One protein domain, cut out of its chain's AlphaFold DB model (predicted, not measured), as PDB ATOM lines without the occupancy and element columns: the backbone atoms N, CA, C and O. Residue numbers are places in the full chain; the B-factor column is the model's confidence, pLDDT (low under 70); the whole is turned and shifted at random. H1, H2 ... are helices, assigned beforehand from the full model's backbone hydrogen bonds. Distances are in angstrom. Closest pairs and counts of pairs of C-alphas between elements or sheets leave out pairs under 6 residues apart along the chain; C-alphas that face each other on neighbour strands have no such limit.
ATOM      1  N   ALA A  21       3.558   6.410 -55.299       76.25
ATOM      2  CA  ALA A  21       4.193   7.727 -55.254       76.25
ATOM      3  C   ALA A  21       3.194   8.816 -54.844       76.25
ATOM      4  O   ALA A  21       3.513   9.611 -53.975       76.25
ATOM      5  N   GLN A  22       1.973   8.798 -55.393       80.25
ATOM      6  CA  GLN A  22       0.943   9.777 -55.040       80.25
ATOM      7  C   GLN A  22       0.509   9.653 -53.573       80.25
ATOM      8  O   GLN A  22       0.413  10.667 -52.898       80.25
ATOM      9  N   ILE A  23       0.290   8.433 -53.061       84.88
ATOM     10  CA  ILE A  23      -0.091   8.235 -51.650       84.88
ATOM     11  C   ILE A  23       1.024   8.735 -50.720       84.88
ATOM     12  O   ILE A  23       0.745   9.447 -49.760       84.88
ATOM     13  N   CYS A  24       2.284   8.400 -51.013       87.50
ATOM     14  CA  CYS A  24       3.410   8.888 -50.217       87.50
ATOM     15  C   CYS A  24       3.618  10.398 -50.341       87.50
ATOM     16  O   CYS A  24       3.982  11.043 -49.363       87.50
ATOM     17  N   GLU A  25       3.405  10.966 -51.527       88.38
ATOM     18  CA  GLU A  25       3.458  12.410 -51.739       88.38
ATOM     19  C   GLU A  25       2.385  13.107 -50.899       88.38
ATOM     20  O   GLU A  25       2.717  14.015 -50.147       88.38
ATOM     21  N   ASP A  26       1.139  12.632 -50.931       88.38
ATOM     22  CA  ASP A  26       0.040  13.186 -50.135       88.38
ATOM     23  C   ASP A  26       0.341  13.115 -48.623       88.38
ATOM     24  O   ASP A  26       0.086  14.075 -47.892       88.38
ATOM     25  N   GLU A  27       0.937  12.016 -48.148       88.88
ATOM     26  CA  GLU A  27       1.336  11.850 -46.743       88.88
ATOM     27  C   GLU A  27       2.497  12.781 -46.347       88.88
ATOM     28  O   GLU A  27       2.481  13.381 -45.269       88.88
ATOM     29  N   LEU A  28       3.493  12.951 -47.225       90.31
ATOM     30  CA  LEU A  28       4.604  13.879 -47.011       90.31
ATOM     31  C   LEU A  28       4.148  15.345 -47.065       90.31
ATOM     32  O   LEU A  28       4.654  16.162 -46.294       90.31
ATOM     33  N   LEU A  29       3.211  15.682 -47.956       90.00
ATOM     34  CA  LEU A  29       2.689  17.036 -48.144       90.00
ATOM     35  C   LEU A  29       1.701  17.446 -47.052       90.00
ATOM     36  O   LEU A  29       1.692  18.617 -46.682       90.00
ATOM     37  N   GLY A  30       0.902  16.517 -46.514       86.62
ATOM     38  CA  GLY A  30      -0.251  16.785 -45.632       86.62
ATOM     39  C   GLY A  30       0.043  17.491 -44.299       86.62
ATOM     40  O   GLY A  30      -0.850  17.690 -43.476       86.62
ATOM     41  N   ILE A  31       1.293  17.868 -44.074       86.56
ATOM     42  CA  ILE A  31       1.832  18.482 -42.862       86.56
ATOM     43  C   ILE A  31       2.495  19.841 -43.119       86.56
ATOM     44  O   ILE A  31       2.872  20.506 -42.155       86.56
ATOM     45  N   TYR A  32       2.642  20.236 -44.386       90.56
ATOM     46  CA  TYR A  32       3.122  21.549 -44.801       90.56
ATOM     47  C   TYR A  32       1.958  22.364 -45.359       90.56
ATOM     48  O   TYR A  32       1.012  21.821 -45.931       90.56
ATOM     49  N   ASN A  33       2.028  23.682 -45.212       91.75
ATOM     50  CA  ASN A  33       1.101  24.580 -45.894       91.75
ATOM     51  C   ASN A  33       1.630  24.999 -47.280       91.75
ATOM     52  O   ASN A  33       2.812  24.843 -47.590       91.75
ATOM     53  N   ASP A  34       0.752  25.559 -48.118       91.31
ATOM     54  CA  ASP A  34       1.105  25.962 -49.486       91.31
ATOM     55  C   ASP A  34       2.255  26.983 -49.534       91.31
ATOM     56  O   ASP A  34       3.089  26.929 -50.436       91.31
ATOM     57  N   GLU A  35       2.333  27.905 -48.569       92.69
ATOM     58  CA  GLU A  35       3.399  28.912 -48.508       92.69
ATOM     59  C   GLU A  35       4.761  28.263 -48.237       92.69
ATOM     60  O   GLU A  35       5.739  28.567 -48.924       92.69
ATOM     61  N   GLU A  36       4.817  27.316 -47.299       92.69
ATOM     62  CA  GLU A  36       6.016  26.523 -47.022       92.69
ATOM     63  C   GLU A  36       6.454  25.742 -48.260       92.69
ATOM     64  O   GLU A  36       7.638  25.727 -48.578       92.69
ATOM     65  N   LEU A  37       5.522  25.136 -48.996       93.31
ATOM     66  CA  LEU A  37       5.838  24.325 -50.175       93.31
ATOM     67  C   LEU A  37       6.382  25.145 -51.354       93.31
ATOM     68  O   LEU A  37       7.226  24.651 -52.102       93.31
ATOM     69  N   GLN A  38       5.934  26.394 -51.510       93.56
ATOM     70  CA  GLN A  38       6.426  27.303 -52.553       93.56
ATOM     71  C   GLN A  38       7.742  28.002 -52.183       93.56
ATOM     72  O   GLN A  38       8.375  28.617 -53.045       93.56
ATOM     73  N   ALA A  39       8.168  27.930 -50.920       94.62
ATOM     74  CA  ALA A  39       9.422  28.522 -50.488       94.62
ATOM     75  C   ALA A  39      10.635  27.818 -51.122       94.62
ATOM     76  O   ALA A  39      10.611  26.632 -51.472       94.62
ATOM     77  N   GLN A  40      11.729  28.571 -51.243       95.56
ATOM     78  CA  GLN A  40      13.018  28.008 -51.621       95.56
ATOM     79  C   GLN A  40      13.468  27.002 -50.560       95.56
ATOM     80  O   GLN A  40      13.382  27.278 -49.360       95.56
ATOM     81  N   ALA A  41      13.972  25.855 -51.009       95.06
ATOM     82  CA  ALA A  41      14.407  24.816 -50.102       95.06
ATOM     83  C   ALA A  41      15.648  25.209 -49.302       95.06
ATOM     84  O   ALA A  41      16.548  25.899 -49.785       95.06
ATOM     85  N   THR A  42      15.687  24.722 -48.065       95.12
ATOM     86  CA  THR A  42      16.806  24.866 -47.131       95.12
ATOM     87  C   THR A  42      17.292  23.490 -46.686       95.12
ATOM     88  O   THR A  42      16.576  22.491 -46.814       95.12
ATOM     89  N   GLY A  43      18.499  23.424 -46.122       94.38
ATOM     90  CA  GLY A  43      19.026  22.184 -45.552       94.38
ATOM     91  C   GLY A  43      18.148  21.644 -44.421       94.38
ATOM     92  O   GLY A  43      17.941  20.434 -44.344       94.38
ATOM     93  N   VAL A  44      17.564  22.525 -43.599       94.94
ATOM     94  CA  VAL A  44      16.617  22.150 -42.533       94.94
ATOM     95  C   VAL A  44      15.353  21.505 -43.094       94.94
ATOM     96  O   VAL A  44      14.933  20.461 -42.591       94.94
ATOM     97  N   PHE A  45      14.749  22.087 -44.137       95.25
ATOM     98  CA  PHE A  45      13.562  21.491 -44.751       95.25
ATOM     99  C   PHE A  45      13.894  20.121 -45.349       95.25
ATOM    100  O   PHE A  45      13.203  19.145 -45.061       95.25
ATOM    101  N   ALA A  46      14.996  20.025 -46.101       95.75
ATOM    102  CA  ALA A  46      15.466  18.770 -46.683       95.75
ATOM    103  C   ALA A  46      15.699  17.687 -45.613       95.75
ATOM    104  O   ALA A  46      15.285  16.541 -45.789       95.75
ATOM    105  N   ALA A  47      16.307  18.049 -44.479       96.00
ATOM    106  CA  ALA A  47      16.524  17.139 -43.358       96.00
ATOM    107  C   ALA A  47      15.204  16.678 -42.715       96.00
ATOM    108  O   ALA A  47      15.028  15.492 -42.426       96.00
ATOM    109  N   ASN A  48      14.246  17.589 -42.519       95.12
ATOM    110  CA  ASN A  48      12.939  17.233 -41.973       95.12
ATOM    111  C   ASN A  48      12.152  16.312 -42.921       95.12
ATOM    112  O   ASN A  48      11.631  15.287 -42.479       95.12
ATOM    113  N   ALA A  49      12.106  16.643 -44.213       95.62
ATOM    114  CA  ALA A  49      11.409  15.859 -45.226       95.62
ATOM    115  C   ALA A  49      12.033  14.462 -45.382       95.62
ATOM    116  O   ALA A  49      11.321  13.457 -45.350       95.62
ATOM    117  N   LEU A  50      13.367  14.369 -45.452       96.75
ATOM    118  CA  LEU A  50      14.053  13.078 -45.540       96.75
ATOM    119  C   LEU A  50      13.865  12.239 -44.272       96.75
ATOM    120  O   LEU A  50      13.658  11.037 -44.379       96.75
ATOM    121  N   THR A  51      13.882  12.840 -43.079       95.38
ATOM    122  CA  THR A  51      13.613  12.103 -41.829       95.38
ATOM    123  C   THR A  51      12.240  11.433 -41.860       95.38
ATOM    124  O   THR A  51      12.115  10.274 -41.468       95.38
ATOM    125  N   ARG A  52      11.219  12.130 -42.373       93.88
ATOM    126  CA  ARG A  52       9.867  11.576 -42.541       93.88
ATOM    127  C   ARG A  52       9.849  10.427 -43.543       93.88
ATOM    128  O   ARG A  52       9.340   9.362 -43.218       93.88
ATOM    129  N   ALA A  53      10.469  10.607 -44.707       95.25
ATOM    130  CA  ALA A  53      10.579   9.547 -45.707       95.25
ATOM    131  C   ALA A  53      11.316   8.308 -45.161       95.25
ATOM    132  O   ALA A  53      10.885   7.179 -45.382       95.25
ATOM    133  N   VAL A  54      12.386   8.503 -44.384       95.06
ATOM    134  CA  VAL A  54      13.081   7.405 -43.700       95.06
ATOM    135  C   VAL A  54      12.149   6.724 -42.703       95.06
ATOM    136  O   VAL A  54      12.089   5.503 -42.706       95.06
ATOM    137  N   ALA A  55      11.394   7.466 -41.890       91.94
ATOM    138  CA  ALA A  55      10.468   6.885 -40.916       91.94
ATOM    139  C   ALA A  55       9.331   6.071 -41.565       91.94
ATOM    140  O   ALA A  55       8.893   5.083 -40.979       91.94
ATOM    141  N   MET A  56       8.897   6.437 -42.778       91.81
ATOM    142  CA  MET A  56       7.893   5.687 -43.549       91.81
ATOM    143  C   MET A  56       8.396   4.315 -44.017       91.81
ATOM    144  O   MET A  56       7.582   3.416 -44.208       91.81
ATOM    145  N   VAL A  57       9.709   4.148 -44.218       92.31
ATOM    146  CA  VAL A  57      10.312   2.877 -44.664       92.31
ATOM    147  C   VAL A  57      10.974   2.116 -43.517       92.31
ATOM    148  O   VAL A  57      10.963   0.896 -43.482       92.31
ATOM    149  N   GLU A  58      11.574   2.823 -42.572       92.25
ATOM    150  CA  GLU A  58      12.424   2.266 -41.523       92.25
ATOM    151  C   GLU A  58      11.899   2.677 -40.142       92.25
ATOM    152  O   GLU A  58      12.562   3.437 -39.418       92.25
ATOM    153  N   PRO A  59      10.714   2.178 -39.734       88.56
ATOM    154  CA  PRO A  59      10.200   2.464 -38.409       88.56
ATOM    155  C   PRO A  59      11.189   1.959 -37.353       88.56
ATOM    156  O   PRO A  59      11.815   0.902 -37.488       88.56
ATOM    157  N   ALA A  60      11.379   2.774 -36.315       90.25
ATOM    158  CA  ALA A  60      12.323   2.523 -35.235       90.25
ATOM    159  C   ALA A  60      13.742   2.176 -35.740       90.25
ATOM    160  O   ALA A  60      14.386   1.298 -35.178       90.25
ATOM    161  N   LEU A  61      14.265   2.809 -36.794       92.69
ATOM    162  CA  LEU A  61      15.666   2.617 -37.207       92.69
ATOM    163  C   LEU A  61      16.617   3.030 -36.072       92.69
ATOM    164  O   LEU A  61      16.498   4.167 -35.618       92.69
ATOM    165  N   PRO A  62      17.563   2.200 -35.599       91.12
ATOM    166  CA  PRO A  62      18.578   2.644 -34.641       91.12
ATOM    167  C   PRO A  62      19.624   3.578 -35.282       91.12
ATOM    168  O   PRO A  62      19.764   3.610 -36.507       91.12
ATOM    169  N   PRO A  63      20.368   4.361 -34.483       90.62
ATOM    170  CA  PRO A  63      21.537   5.087 -34.975       90.62
ATOM    171  C   PRO A  63      22.686   4.123 -35.321       90.62
ATOM    172  O   PRO A  63      22.840   3.073 -34.701       90.62
ATOM    173  N   PHE A  64      23.519   4.495 -36.294       89.44
ATOM    174  CA  PHE A  64      24.741   3.759 -36.656       89.44
ATOM    175  C   PHE A  64      25.971   4.279 -35.913       89.44
ATOM    176  O   PHE A  64      26.923   3.534 -35.693       89.44
ATOM    177  N   VAL A  65      25.940   5.552 -35.515       85.38
ATOM    178  CA  VAL A  65      26.966   6.190 -34.690       85.38
ATOM    179  C   VAL A  65      26.328   6.925 -33.516       85.38
ATOM    180  O   VAL A  65      25.212   7.435 -33.610       85.38
ATOM    181  N   PHE A  66      27.047   6.967 -32.395       79.19
ATOM    182  CA  PHE A  66      26.580   7.600 -31.156       79.19
ATOM    183  C   PHE A  66      27.133   9.012 -30.960       79.19
ATOM    184  O   PHE A  66      26.511   9.822 -30.276       79.19
ATOM    185  N   GLU A  67      28.269   9.311 -31.588       78.12
ATOM    186  CA  GLU A  67      28.867  10.643 -31.609       78.12
ATOM    187  C   GLU A  67      28.271  11.471 -32.752       78.12
ATOM    188  O   GLU A  67      27.992  10.948 -33.833       78.12
ATOM    189  N   GLN A  68      28.077  12.766 -32.502       77.69
ATOM    190  CA  GLN A  68      27.560  13.729 -33.472       77.69
ATOM    191  C   GLN A  68      28.472  14.954 -33.523       77.69
ATOM    192  O   GLN A  68      29.061  15.346 -32.514       77.69
ATOM    193  N   SER A  69      28.594  15.545 -34.704       76.81
ATOM    194  CA  SER A  69      29.465  16.688 -34.983       76.81
ATOM    195  C   SER A  69      28.723  17.851 -35.645       76.81
ATOM    196  O   SER A  69      29.358  18.782 -36.150       76.81
ATOM    197  N   LEU A  70      27.384  17.811 -35.624       84.31
ATOM    198  CA  LEU A  70      26.521  18.817 -36.222       84.31
ATOM    199  C   LEU A  70      26.852  20.228 -35.719       84.31
ATOM    200  O   LEU A  70      26.790  20.525 -34.527       84.31
ATOM    201  N   LYS A  71      27.142  21.132 -36.653       80.25
ATOM    202  CA  LYS A  71      27.240  22.572 -36.384       80.25
ATOM    203  C   LYS A  71      25.873  23.219 -36.591       80.25
ATOM    204  O   LYS A  71      25.684  23.997 -37.521       80.25
ATOM    205  N   PHE A  72      24.914  22.848 -35.752       84.62
ATOM    206  CA  PHE A  72      23.540  23.345 -35.798       84.62
ATOM    207  C   PHE A  72      23.081  23.723 -34.391       84.62
ATOM    208  O   PHE A  72      23.525  23.118 -33.418       84.62
ATOM    209  N   ASP A  73      22.242  24.749 -34.288       87.81
ATOM    210  CA  ASP A  73      21.747  25.242 -33.008       87.81
ATOM    211  C   ASP A  73      20.813  24.208 -32.363       87.81
ATOM    212  O   ASP A  73      19.809  23.815 -32.954       87.81
ATOM    213  N   GLU A  74      21.132  23.788 -31.138       88.06
ATOM    214  CA  GLU A  74      20.321  22.824 -30.387       88.06
ATOM    215  C   GLU A  74      18.947  23.382 -29.997       88.06
ATOM    216  O   GLU A  74      18.032  22.614 -29.688       88.06
ATOM    217  N   ALA A  75      18.795  24.711 -29.998       90.56
ATOM    218  CA  ALA A  75      17.524  25.377 -29.738       90.56
ATOM    219  C   ALA A  75      16.576  25.368 -30.951       90.56
ATOM    220  O   ALA A  75      15.396  25.693 -30.792       90.56
ATOM    221  N   ASP A  76      17.055  25.004 -32.146       89.69
ATOM    222  CA  ASP A  76      16.210  24.925 -33.334       89.69
ATOM    223  C   ASP A  76      15.193  23.770 -33.194       89.69
ATOM    224  O   ASP A  76      15.580  22.634 -32.892       89.69
ATOM    225  N   PRO A  77      13.889  24.001 -33.445       87.69
ATOM    226  CA  PRO A  77      12.870  22.951 -33.379       87.69
ATOM    227  C   PRO A  77      13.140  21.736 -34.277       87.69
ATOM    228  O   PRO A  77      12.555  20.680 -34.041       87.69
ATOM    229  N   LYS A  78      13.988  21.882 -35.302       89.25
ATOM    230  CA  LYS A  78      14.364  20.851 -36.279       89.25
ATOM    231  C   LYS A  78      15.740  20.230 -36.032       89.25
ATOM    232  O   LYS A  78      16.207  19.419 -36.835       89.25
ATOM    233  N   TYR A  79      16.398  20.582 -34.924       90.44
ATOM    234  CA  TYR A  79      17.684  20.005 -34.528       90.44
ATOM    235  C   TYR A  79      17.637  18.476 -34.454       90.44
ATOM    236  O   TYR A  79      18.553  17.792 -34.914       90.44
ATOM    237  N   ARG A  80      16.532  17.922 -33.941       90.88
ATOM    238  CA  ARG A  80      16.369  16.474 -33.750       90.88
ATOM    239  C   ARG A  80      16.387  15.698 -35.064       90.88
ATOM    240  O   ARG A  80      16.984  14.627 -35.114       90.88
ATOM    241  N   GLU A  81      15.783  16.227 -36.121       93.19
ATOM    242  CA  GLU A  81      15.759  15.609 -37.448       93.19
ATOM    243  C   GLU A  81      17.147  15.604 -38.093       93.19
ATOM    244  O   GLU A  81      17.580  14.590 -38.639       93.19
ATOM    245  N   ALA A  82      17.900  16.698 -37.967       93.81
ATOM    246  CA  ALA A  82      19.271  16.740 -38.463       93.81
ATOM    247  C   ALA A  82      20.181  15.752 -37.703       93.81
ATOM    248  O   ALA A  82      20.904  14.974 -38.328       93.81
ATOM    249  N   VAL A  83      20.076  15.693 -36.369       92.31
ATOM    250  CA  VAL A  83      20.786  14.697 -35.543       92.31
ATOM    251  C   VAL A  83      20.390  13.267 -35.925       92.31
ATOM    252  O   VAL A  83      21.248  12.385 -36.011       92.31
ATOM    253  N   PHE A  84      19.100  13.020 -36.175       92.38
ATOM    254  CA  PHE A  84      18.606  11.716 -36.612       92.38
ATOM    255  C   PHE A  84      19.301  11.261 -37.903       92.38
ATOM    256  O   PHE A  84      19.765  10.117 -37.973       92.38
ATOM    257  N   LEU A  85      19.413  12.143 -38.898       94.69
ATOM    258  CA  LEU A  85      20.053  11.832 -40.175       94.69
ATOM    259  C   LEU A  85      21.579  11.719 -40.067       94.69
ATOM    260  O   LEU A  85      22.152  10.807 -40.667       94.69
ATOM    261  N   GLU A  86      22.243  12.578 -39.287       93.69
ATOM    262  CA  GLU A  86      23.699  12.507 -39.081       93.69
ATOM    263  C   GLU A  86      24.098  11.156 -38.479       93.69
ATOM    264  O   GLU A  86      24.958  10.458 -39.023       93.69
ATOM    265  N   LYS A  87      23.396  10.728 -37.420       91.94
ATOM    266  CA  LYS A  87      23.647   9.447 -36.742       91.94
ATOM    267  C   LYS A  87      23.418   8.220 -37.626       91.94
ATOM    268  O   LYS A  87      23.792   7.114 -37.242       91.94
ATOM    269  N   ARG A  88      22.799   8.396 -38.794       93.31
ATOM    270  CA  ARG A  88      22.544   7.350 -39.795       93.31
ATOM    271  C   ARG A  88      23.341   7.564 -41.082       93.31
ATOM    272  O   ARG A  88      23.130   6.839 -42.044       93.31
ATOM    273  N   HIS A  89      24.278   8.514 -41.101       92.81
ATOM    274  CA  HIS A  89      25.081   8.864 -42.276       92.81
ATOM    275  C   HIS A  89      24.246   9.261 -43.503       92.81
ATOM    276  O   HIS A  89      24.601   8.934 -44.635       92.81
ATOM    277  N   LEU A  90      23.130   9.958 -43.279       94.19
ATOM    278  CA  LEU A  90      22.269  10.483 -44.341       94.19
ATOM    279  C   LEU A  90      22.494  11.969 -44.634       94.19
ATOM    280  O   LEU A  90      21.941  12.481 -45.604       94.19
ATOM    281  N   LEU A  91      23.307  12.657 -43.827       93.88
ATOM    282  CA  LEU A  91      23.750  14.018 -44.123       93.88
ATOM    283  C   LEU A  91      25.130  14.007 -44.795       93.88
ATOM    284  O   LEU A  91      26.030  13.302 -44.322       93.88
ATOM    285  N   PRO A  92      25.334  14.789 -45.871       91.50
ATOM    286  CA  PRO A  92      26.663  15.015 -46.417       91.50
ATOM    287  C   PRO A  92      27.528  15.813 -45.426       91.50
ATOM    288  O   PRO A  92      27.022  16.518 -44.554       91.50
ATOM    289  N   LYS A  93      28.857  15.692 -45.542       89.06
ATOM    290  CA  LYS A  93      29.817  16.288 -44.584       89.06
ATOM    291  C   LYS A  93      29.770  17.819 -44.536       89.06
ATOM    292  O   LYS A  93      30.163  18.410 -43.538       89.06
ATOM    293  N   ASP A  94      29.359  18.426 -45.635       88.38
ATOM    294  CA  ASP A  94      29.219  19.857 -45.878       88.38
ATOM    295  C   ASP A  94      27.757  20.323 -45.795       88.38
ATOM    296  O   ASP A  94      27.436  21.417 -46.248       88.38
ATOM    297  N   TRP A  95      26.865  19.511 -45.214       93.06
ATOM    298  CA  TRP A  95      25.486  19.922 -44.969       93.06
ATOM    299  C   TRP A  95      25.427  21.148 -44.048       93.06
ATOM    300  O   TRP A  95      26.067  21.181 -42.994       93.06
ATOM    301  N   GLU A  96      24.597  22.123 -44.420       91.50
ATOM    302  CA  GLU A  96      24.344  23.330 -43.638       91.50
ATOM    303  C   GLU A  96      22.834  23.604 -43.518       91.50
ATOM    304  O   GLU A  96      22.090  23.386 -44.473       91.50
ATOM    305  N   PRO A  97      22.350  24.156 -42.390       92.50
ATOM    306  CA  PRO A  97      20.918  24.384 -42.173       92.50
ATOM    307  C   PRO A  97      20.257  25.292 -43.225       92.50
ATOM    308  O   PRO A  97      19.136  25.042 -43.671       92.50
ATOM    309  N   GLY A  98      20.946  26.362 -43.628       92.62
ATOM    310  CA  GLY A  98      20.378  27.414 -44.475       92.62
ATOM    311  C   GLY A  98      20.458  27.150 -45.977       92.62
ATOM    312  O   GLY A  98      19.841  27.884 -46.743       92.62
ATOM    313  N   VAL A  99      21.208  26.133 -46.411       91.50
ATOM    314  CA  VAL A  99      21.532  25.921 -47.827       91.50
ATOM    315  C   VAL A  99      21.312  24.464 -48.196       91.50
ATOM    316  O   VAL A  99      21.786  23.559 -47.518       91.50
ATOM    317  N   ILE A 100      20.616  24.240 -49.305       93.81
ATOM    318  CA  ILE A 100      20.591  22.948 -49.982       93.81
ATOM    319  C   ILE A 100      20.760  23.189 -51.478       93.81
ATOM    320  O   ILE A 100      20.015  23.959 -52.086       93.81
ATOM    321  N   ASP A 101      21.770  22.560 -52.067       92.31
ATOM    322  CA  ASP A 101      21.944  22.520 -53.514       92.31
ATOM    323  C   ASP A 101      21.556  21.145 -54.077       92.31
ATOM    324  O   ASP A 101      21.354  20.170 -53.348       92.31
ATOM    325  N   ALA A 102      21.438  21.061 -55.403       91.00
ATOM    326  CA  ALA A 102      20.938  19.859 -56.063       91.00
ATOM    327  C   ALA A 102      21.906  18.676 -55.914       91.00
ATOM    328  O   ALA A 102      21.486  17.525 -56.001       91.00
ATOM    329  N   SER A 103      23.200  18.942 -55.711       90.69
ATOM    330  CA  SER A 103      24.205  17.899 -55.505       90.69
ATOM    331  C   SER A 103      24.081  17.300 -54.108       90.69
ATOM    332  O   SER A 103      24.035  16.083 -53.959       90.69
ATOM    333  N   SER A 104      23.976  18.154 -53.096       92.75
ATOM    334  CA  SER A 104      23.780  17.785 -51.698       92.75
ATOM    335  C   SER A 104      22.471  17.025 -51.529       92.75
ATOM    336  O   SER A 104      22.458  15.953 -50.929       92.75
ATOM    337  N   TRP A 105      21.393  17.511 -52.150       94.88
ATOM    338  CA  TRP A 105      20.102  16.832 -52.122       94.88
ATOM    339  C   TRP A 105      20.143  15.456 -52.792       94.88
ATOM    340  O   TRP A 105      19.717  14.459 -52.205       94.88
ATOM    341  N   ARG A 106      20.751  15.360 -53.980       93.25
ATOM    342  CA  ARG A 106      20.953  14.076 -54.663       93.25
ATOM    343  C   ARG A 106      21.791  13.109 -53.833       93.25
ATOM    344  O   ARG A 106      21.443  11.934 -53.767       93.25
ATOM    345  N   ASN A 107      22.842  13.584 -53.169       92.62
ATOM    346  CA  ASN A 107      23.663  12.761 -52.282       92.62
ATOM    347  C   ASN A 107      22.859  12.232 -51.087       92.62
ATOM    348  O   ASN A 107      23.000  11.059 -50.737       92.62
ATOM    349  N   MET A 108      21.997  13.060 -50.490       95.44
ATOM    350  CA  MET A 108      21.110  12.658 -49.394       95.44
ATOM    351  C   MET A 108      20.138  11.551 -49.833       95.44
ATOM    352  O   MET A 108      20.109  10.486 -49.213       95.44
ATOM    353  N   ILE A 109      19.405  11.749 -50.939       95.00
ATOM    354  CA  ILE A 109      18.486  10.724 -51.471       95.00
ATOM    355  C   ILE A 109      19.253   9.457 -51.858       95.00
ATOM    356  O   ILE A 109      18.843   8.360 -51.488       95.00
ATOM    357  N   SER A 110      20.374   9.590 -52.571       93.19
ATOM    358  CA  SER A 110      21.174   8.448 -53.036       93.19
ATOM    359  C   SER A 110      21.713   7.615 -51.880       93.19
ATOM    360  O   SER A 110      21.710   6.389 -51.952       93.19
ATOM    361  N   SER A 111      22.123   8.269 -50.790       93.00
ATOM    362  CA  SER A 111      22.562   7.582 -49.573       93.00
ATOM    363  C   SER A 111      21.428   6.776 -48.943       93.00
ATOM    364  O   SER A 111      21.659   5.653 -48.500       93.00
ATOM    365  N   PHE A 112      20.207   7.320 -48.941       94.00
ATOM    366  CA  PHE A 112      19.020   6.636 -48.429       94.00
ATOM    367  C   PHE A 112      18.602   5.452 -49.307       94.00
ATOM    368  O   PHE A 112      18.536   4.322 -48.825       94.00
ATOM    369  N   VAL A 113      18.359   5.671 -50.603       93.00
ATOM    370  CA  VAL A 113      17.897   4.596 -51.502       93.00
ATOM    371  C   VAL A 113      18.977   3.535 -51.737       93.00
ATOM    372  O   VAL A 113      18.667   2.361 -51.962       93.00
ATOM    373  N   GLY A 114      20.250   3.922 -51.610       91.75
ATOM    374  CA  GLY A 114      21.399   3.032 -51.715       91.75
ATOM    375  C   GLY A 114      21.400   1.913 -50.671       91.75
ATOM    376  O   GLY A 114      21.899   0.828 -50.963       91.75
ATOM    377  N   TRP A 115      20.775   2.106 -49.501       90.69
ATOM    378  CA  TRP A 115      20.619   1.038 -48.499       90.69
ATOM    379  C   TRP A 115      19.826  -0.166 -49.011       90.69
ATOM    380  O   TRP A 115      20.002  -1.268 -48.500       90.69
ATOM    381  N   TYR A 116      18.993   0.035 -50.031       89.44
ATOM    382  CA  TYR A 116      18.147  -0.999 -50.623       89.44
ATOM    383  C   TYR A 116      18.676  -1.489 -51.978       89.44
ATOM    384  O   TYR A 116      17.994  -2.237 -52.678       89.44
ATOM    385  N   GLY A 117      19.876  -1.056 -52.381       88.94
ATOM    386  CA  GLY A 117      20.447  -1.369 -53.694       88.94
ATOM    387  C   GLY A 117      19.696  -0.726 -54.868       88.94
ATOM    388  O   GLY A 117      19.821  -1.187 -56.004       88.94
ATOM    389  N   VAL A 118      18.902   0.316 -54.612       90.31
ATOM    390  CA  VAL A 118      18.199   1.075 -55.650       90.31
ATOM    391  C   VAL A 118      19.184   2.037 -56.314       90.31
ATOM    392  O   VAL A 118      19.983   2.691 -55.645       90.31
ATOM    393  N   SER A 119      19.154   2.093 -57.648       83.06
ATOM    394  CA  SER A 119      19.985   3.024 -58.420       83.06
ATOM    395  C   SER A 119      19.572   4.477 -58.175       83.06
ATOM    396  O   SER A 119      18.441   4.751 -57.789       83.06
ATOM    397  N   GLU A 120      20.500   5.400 -58.418       76.06
ATOM    398  CA  GLU A 120      20.339   6.834 -58.158       76.06
ATOM    399  C   GLU A 120      19.026   7.414 -58.711       76.06
ATOM    400  O   GLU A 120      18.637   7.166 -59.857       76.06
ATOM    401  N   VAL A 121      18.347   8.203 -57.873       75.25
ATOM    402  CA  VAL A 121      17.100   8.893 -58.221       75.25
ATOM    403  C   VAL A 121      17.437  10.197 -58.936       75.25
ATOM    404  O   VAL A 121      18.303  10.966 -58.511       75.25
ATOM    405  N   LEU A 122      16.735  10.460 -60.037       78.12
ATOM    406  CA  LEU A 122      16.870  11.713 -60.768       78.12
ATOM    407  C   LEU A 122      16.236  12.851 -59.967       78.12
ATOM    408  O   LEU A 122      15.022  12.891 -59.807       78.12
ATOM    409  N   VAL A 123      17.075  13.777 -59.512       83.44
ATOM    410  CA  VAL A 123      16.679  15.015 -58.826       83.44
ATOM    411  C   VAL A 123      16.458  16.138 -59.836       83.44
ATOM    412  O   VAL A 123      17.268  16.317 -60.756       83.44
ATOM    413  N   GLY A 124      15.378  16.901 -59.653       77.56
ATOM    414  CA  GLY A 124      15.034  18.050 -60.492       77.56
ATOM    415  C   GLY A 124      16.043  19.216 -60.419       77.56
ATOM    416  O   GLY A 124      16.842  19.310 -59.490       77.56
ATOM    417  N   PRO A 125      16.043  20.133 -61.408       74.94
ATOM    418  CA  PRO A 125      16.925  21.307 -61.400       74.94
ATOM    419  C   PRO A 125      16.432  22.447 -60.490       74.94
ATOM    420  O   PRO A 125      17.212  23.338 -60.164       74.94
ATOM    421  N   SER A 126      15.146  22.448 -60.126       75.50
ATOM    422  CA  SER A 126      14.537  23.399 -59.191       75.50
ATOM    423  C   SER A 126      14.539  22.804 -57.784       75.50
ATOM    424  O   SER A 126      14.333  21.604 -57.631       75.50
ATOM    425  N   LEU A 127      14.791  23.639 -56.773       86.81
ATOM    426  CA  LEU A 127      14.835  23.248 -55.361       86.81
ATOM    427  C   LEU A 127      13.855  24.109 -54.567       86.81
ATOM    428  O   LEU A 127      14.245  24.917 -53.721       86.81
ATOM    429  N   THR A 128      12.573  23.981 -54.887       95.00
ATOM    430  CA  THR A 128      11.517  24.379 -53.953       95.00
ATOM    431  C   THR A 128      11.267  23.253 -52.955       95.00
ATOM    432  O   THR A 128      11.636  22.100 -53.189       95.00
ATOM    433  N   ASN A 129      10.626  23.574 -51.838       95.12
ATOM    434  CA  ASN A 129      10.217  22.569 -50.861       95.12
ATOM    435  C   ASN A 129       9.304  21.495 -51.482       95.12
ATOM    436  O   ASN A 129       9.496  20.305 -51.225       95.12
ATOM    437  N   ALA A 130       8.380  21.893 -52.361       94.44
ATOM    438  CA  ALA A 130       7.545  20.967 -53.125       94.44
ATOM    439  C   ALA A 130       8.365  20.025 -54.025       94.44
ATOM    440  O   ALA A 130       8.079  18.829 -54.083       94.44
ATOM    441  N   ASP A 131       9.411  20.536 -54.687       93.56
ATOM    442  CA  ASP A 131      10.289  19.713 -55.530       93.56
ATOM    443  C   ASP A 131      10.998  18.626 -54.703       93.56
ATOM    444  O   ASP A 131      11.053  17.471 -55.127       93.56
ATOM    445  N   LEU A 132      11.473  18.957 -53.491       95.12
ATOM    446  CA  LEU A 132      12.125  17.970 -52.620       95.12
ATOM    447  C   LEU A 132      11.156  16.860 -52.190       95.12
ATOM    448  O   LEU A 132      11.518  15.685 -52.195       95.12
ATOM    449  N   VAL A 133       9.917  17.214 -51.833       94.50
ATOM    450  CA  VAL A 133       8.896  16.222 -51.452       94.50
ATOM    451  C   VAL A 133       8.576  15.292 -52.621       94.50
ATOM    452  O   VAL A 133       8.514  14.074 -52.443       94.50
ATOM    453  N   LYS A 134       8.449  15.841 -53.829       92.50
ATOM    454  CA  LYS A 134       8.214  15.054 -55.039       92.50
ATOM    455  C   LYS A 134       9.359  14.080 -55.334       92.50
ATOM    456  O   LYS A 134       9.107  12.915 -55.648       92.50
ATOM    457  N   ASP A 135      10.609  14.525 -55.208       93.69
ATOM    458  CA  ASP A 135      11.774  13.653 -55.382       93.69
ATOM    459  C   ASP A 135      11.780  12.510 -54.346       93.69
ATOM    460  O   ASP A 135      12.078  11.361 -54.686       93.69
ATOM    461  N   LEU A 136      11.392  12.793 -53.094       94.88
ATOM    462  CA  LEU A 136      11.237  11.768 -52.054       94.88
ATOM    463  C   LEU A 136      10.123  10.776 -52.374       94.88
ATOM    464  O   LEU A 136      10.326   9.580 -52.194       94.88
ATOM    465  N   ALA A 137       8.973  11.227 -52.870       93.25
ATOM    466  CA  ALA A 137       7.882  10.335 -53.253       93.25
ATOM    467  C   ALA A 137       8.315   9.330 -54.339       93.25
ATOM    468  O   ALA A 137       8.025   8.135 -54.244       93.25
ATOM    469  N   LEU A 138       9.093   9.783 -55.330       91.81
ATOM    470  CA  LEU A 138       9.680   8.917 -56.362       91.81
ATOM    471  C   LEU A 138      10.733   7.952 -55.793       91.81
ATOM    472  O   LEU A 138      10.813   6.784 -56.202       91.81
ATOM    473  N   ALA A 139      11.540   8.419 -54.838       93.25
ATOM    474  CA  ALA A 139      12.496   7.583 -54.123       93.25
ATOM    475  C   ALA A 139      11.783   6.481 -53.321       93.25
ATOM    476  O   ALA A 139      12.136   5.308 -53.448       93.25
ATOM    477  N   LEU A 140      10.738   6.832 -52.566       93.50
ATOM    478  CA  LEU A 140       9.913   5.903 -51.792       93.50
ATOM    479  C   LEU A 140       9.232   4.867 -52.686       93.50
ATOM    480  O   LEU A 140       9.273   3.679 -52.378       93.50
ATOM    481  N   GLU A 141       8.692   5.275 -53.836       91.50
ATOM    482  CA  GLU A 141       8.121   4.343 -54.813       91.50
ATOM    483  C   GLU A 141       9.163   3.324 -55.308       91.50
ATOM    484  O   GLU A 141       8.867   2.140 -55.498       91.50
ATOM    485  N   SER A 142      10.400   3.772 -55.520       91.50
ATOM    486  CA  SER A 142      11.500   2.911 -55.963       91.50
ATOM    487  C   SER A 142      11.939   1.935 -54.868       91.50
ATOM    488  O   SER A 142      12.192   0.764 -55.154       91.50
ATOM    489  N   VAL A 143      11.963   2.385 -53.613       91.81
ATOM    490  CA  VAL A 143      12.261   1.549 -52.442       91.81
ATOM    491  C   VAL A 143      11.150   0.522 -52.189       91.81
ATOM    492  O   VAL A 143      11.434  -0.669 -52.037       91.81
ATOM    493  N   ALA A 144       9.879   0.921 -52.266       89.50
ATOM    494  CA  ALA A 144       8.722   0.032 -52.113       89.50
ATOM    495  C   ALA A 144       8.748  -1.150 -53.105       89.50
ATOM    496  O   ALA A 144       8.316  -2.269 -52.812       89.50
ATOM    497  N   LYS A 145       9.316  -0.941 -54.301       88.44
ATOM    498  CA  LYS A 145       9.460  -1.993 -55.320       88.44
ATOM    499  C   LYS A 145      10.471  -3.072 -54.948       88.44
ATOM    500  O   LYS A 145      10.349  -4.169 -55.495       88.44
ATOM    501  N   VAL A 146      11.412  -2.818 -54.041       88.19
ATOM    502  CA  VAL A 146      12.461  -3.786 -53.666       88.19
ATOM    503  C   VAL A 146      12.286  -4.360 -52.264       88.19
ATOM    504  O   VAL A 146      12.632  -5.518 -52.037       88.19
TER     505      VAL A 146
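This is residues 21 to 146 of the 310 residues of an uncharacterized protein of Trueperaceae bacterium (UniProt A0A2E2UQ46). Look first at H6, the longest helix: it stands side by side with H3 and H5 in a three-helix bundle, the three running the same way with their centres in a triangle. H1 packs on H6 at one side of this core, H4 crosses H3 at another, the short H2 sits at the end where H6 begins, and the long link of residues 58 to 78 loops round the outside of H4. The printed part has 126 residues with six named helices, H1 to H6 in order along the chain, and no named strand; the class is all helix. The whole is compact and rounded, with a radius of gyration of the C-alphas of 13.5 A and spans of 35 by 34 by 25 A.

Start at H6, residues 129 to 144, which with H3, residues 43 to 57, is a hub touching four helices. These two touch at a shallow tilt of 25 degrees, the same way, and their closest C-alphas, Ala 49 and Val 133, are 6.7 A apart. H5, residues 102 to 114, touches H6 with residues 109 to 113 alone, at a shallow tilt of 21 degrees, the same way; the closest C-alphas are Val 113 and Val 143, at 6.5 A. H3 and H5 only just touch, with 3 pairs of C-alphas within 8 A, at a shallow tilt of 17 degrees; H3, H5 and H6 form a bundle, helices side by side. Now move outward to H1, residues 21 to 29, which touches H6 at a steep tilt of 44 degrees, opposite ways, closest at the C-alphas of Ala 21 and Ala 137, 4.9 A. H4, residues 79 to 86, touches H3 at a steep tilt of 67 degrees, with the C-alphas of Asn 48 and Glu 81 closest at 5.6 A. H2, residues 34 to 38, touches residues 129 to 130 alone of H6; the closest C-alphas, Leu 37 and Asn 129, are 4.8 A apart. H4 and H6 are apart. In H1, H2, H3, H4, H5 and H6 every O i to N i+4 pair is within hydrogen-bond range.

Find C-alpha 129 at (10.217, 22.569, -50.861); from there H6 runs 22.6 A to C-alpha 144 at (8.722, 0.032, -52.113). H3 spans 21.2 A and H5 17.4 A. H1 begins at C-alpha 21, (4.193, 7.727, -55.254).

The C-alphas farthest apart, Ala 75 and Lys 145, are 38.3 A apart. The links H3 to H4, H4 to H5 and H5 to H6 are long, with 21, 15 and 14 residues. The printed part has no cut; its mean pLDDT is 90.3, and no printed residue is under 70.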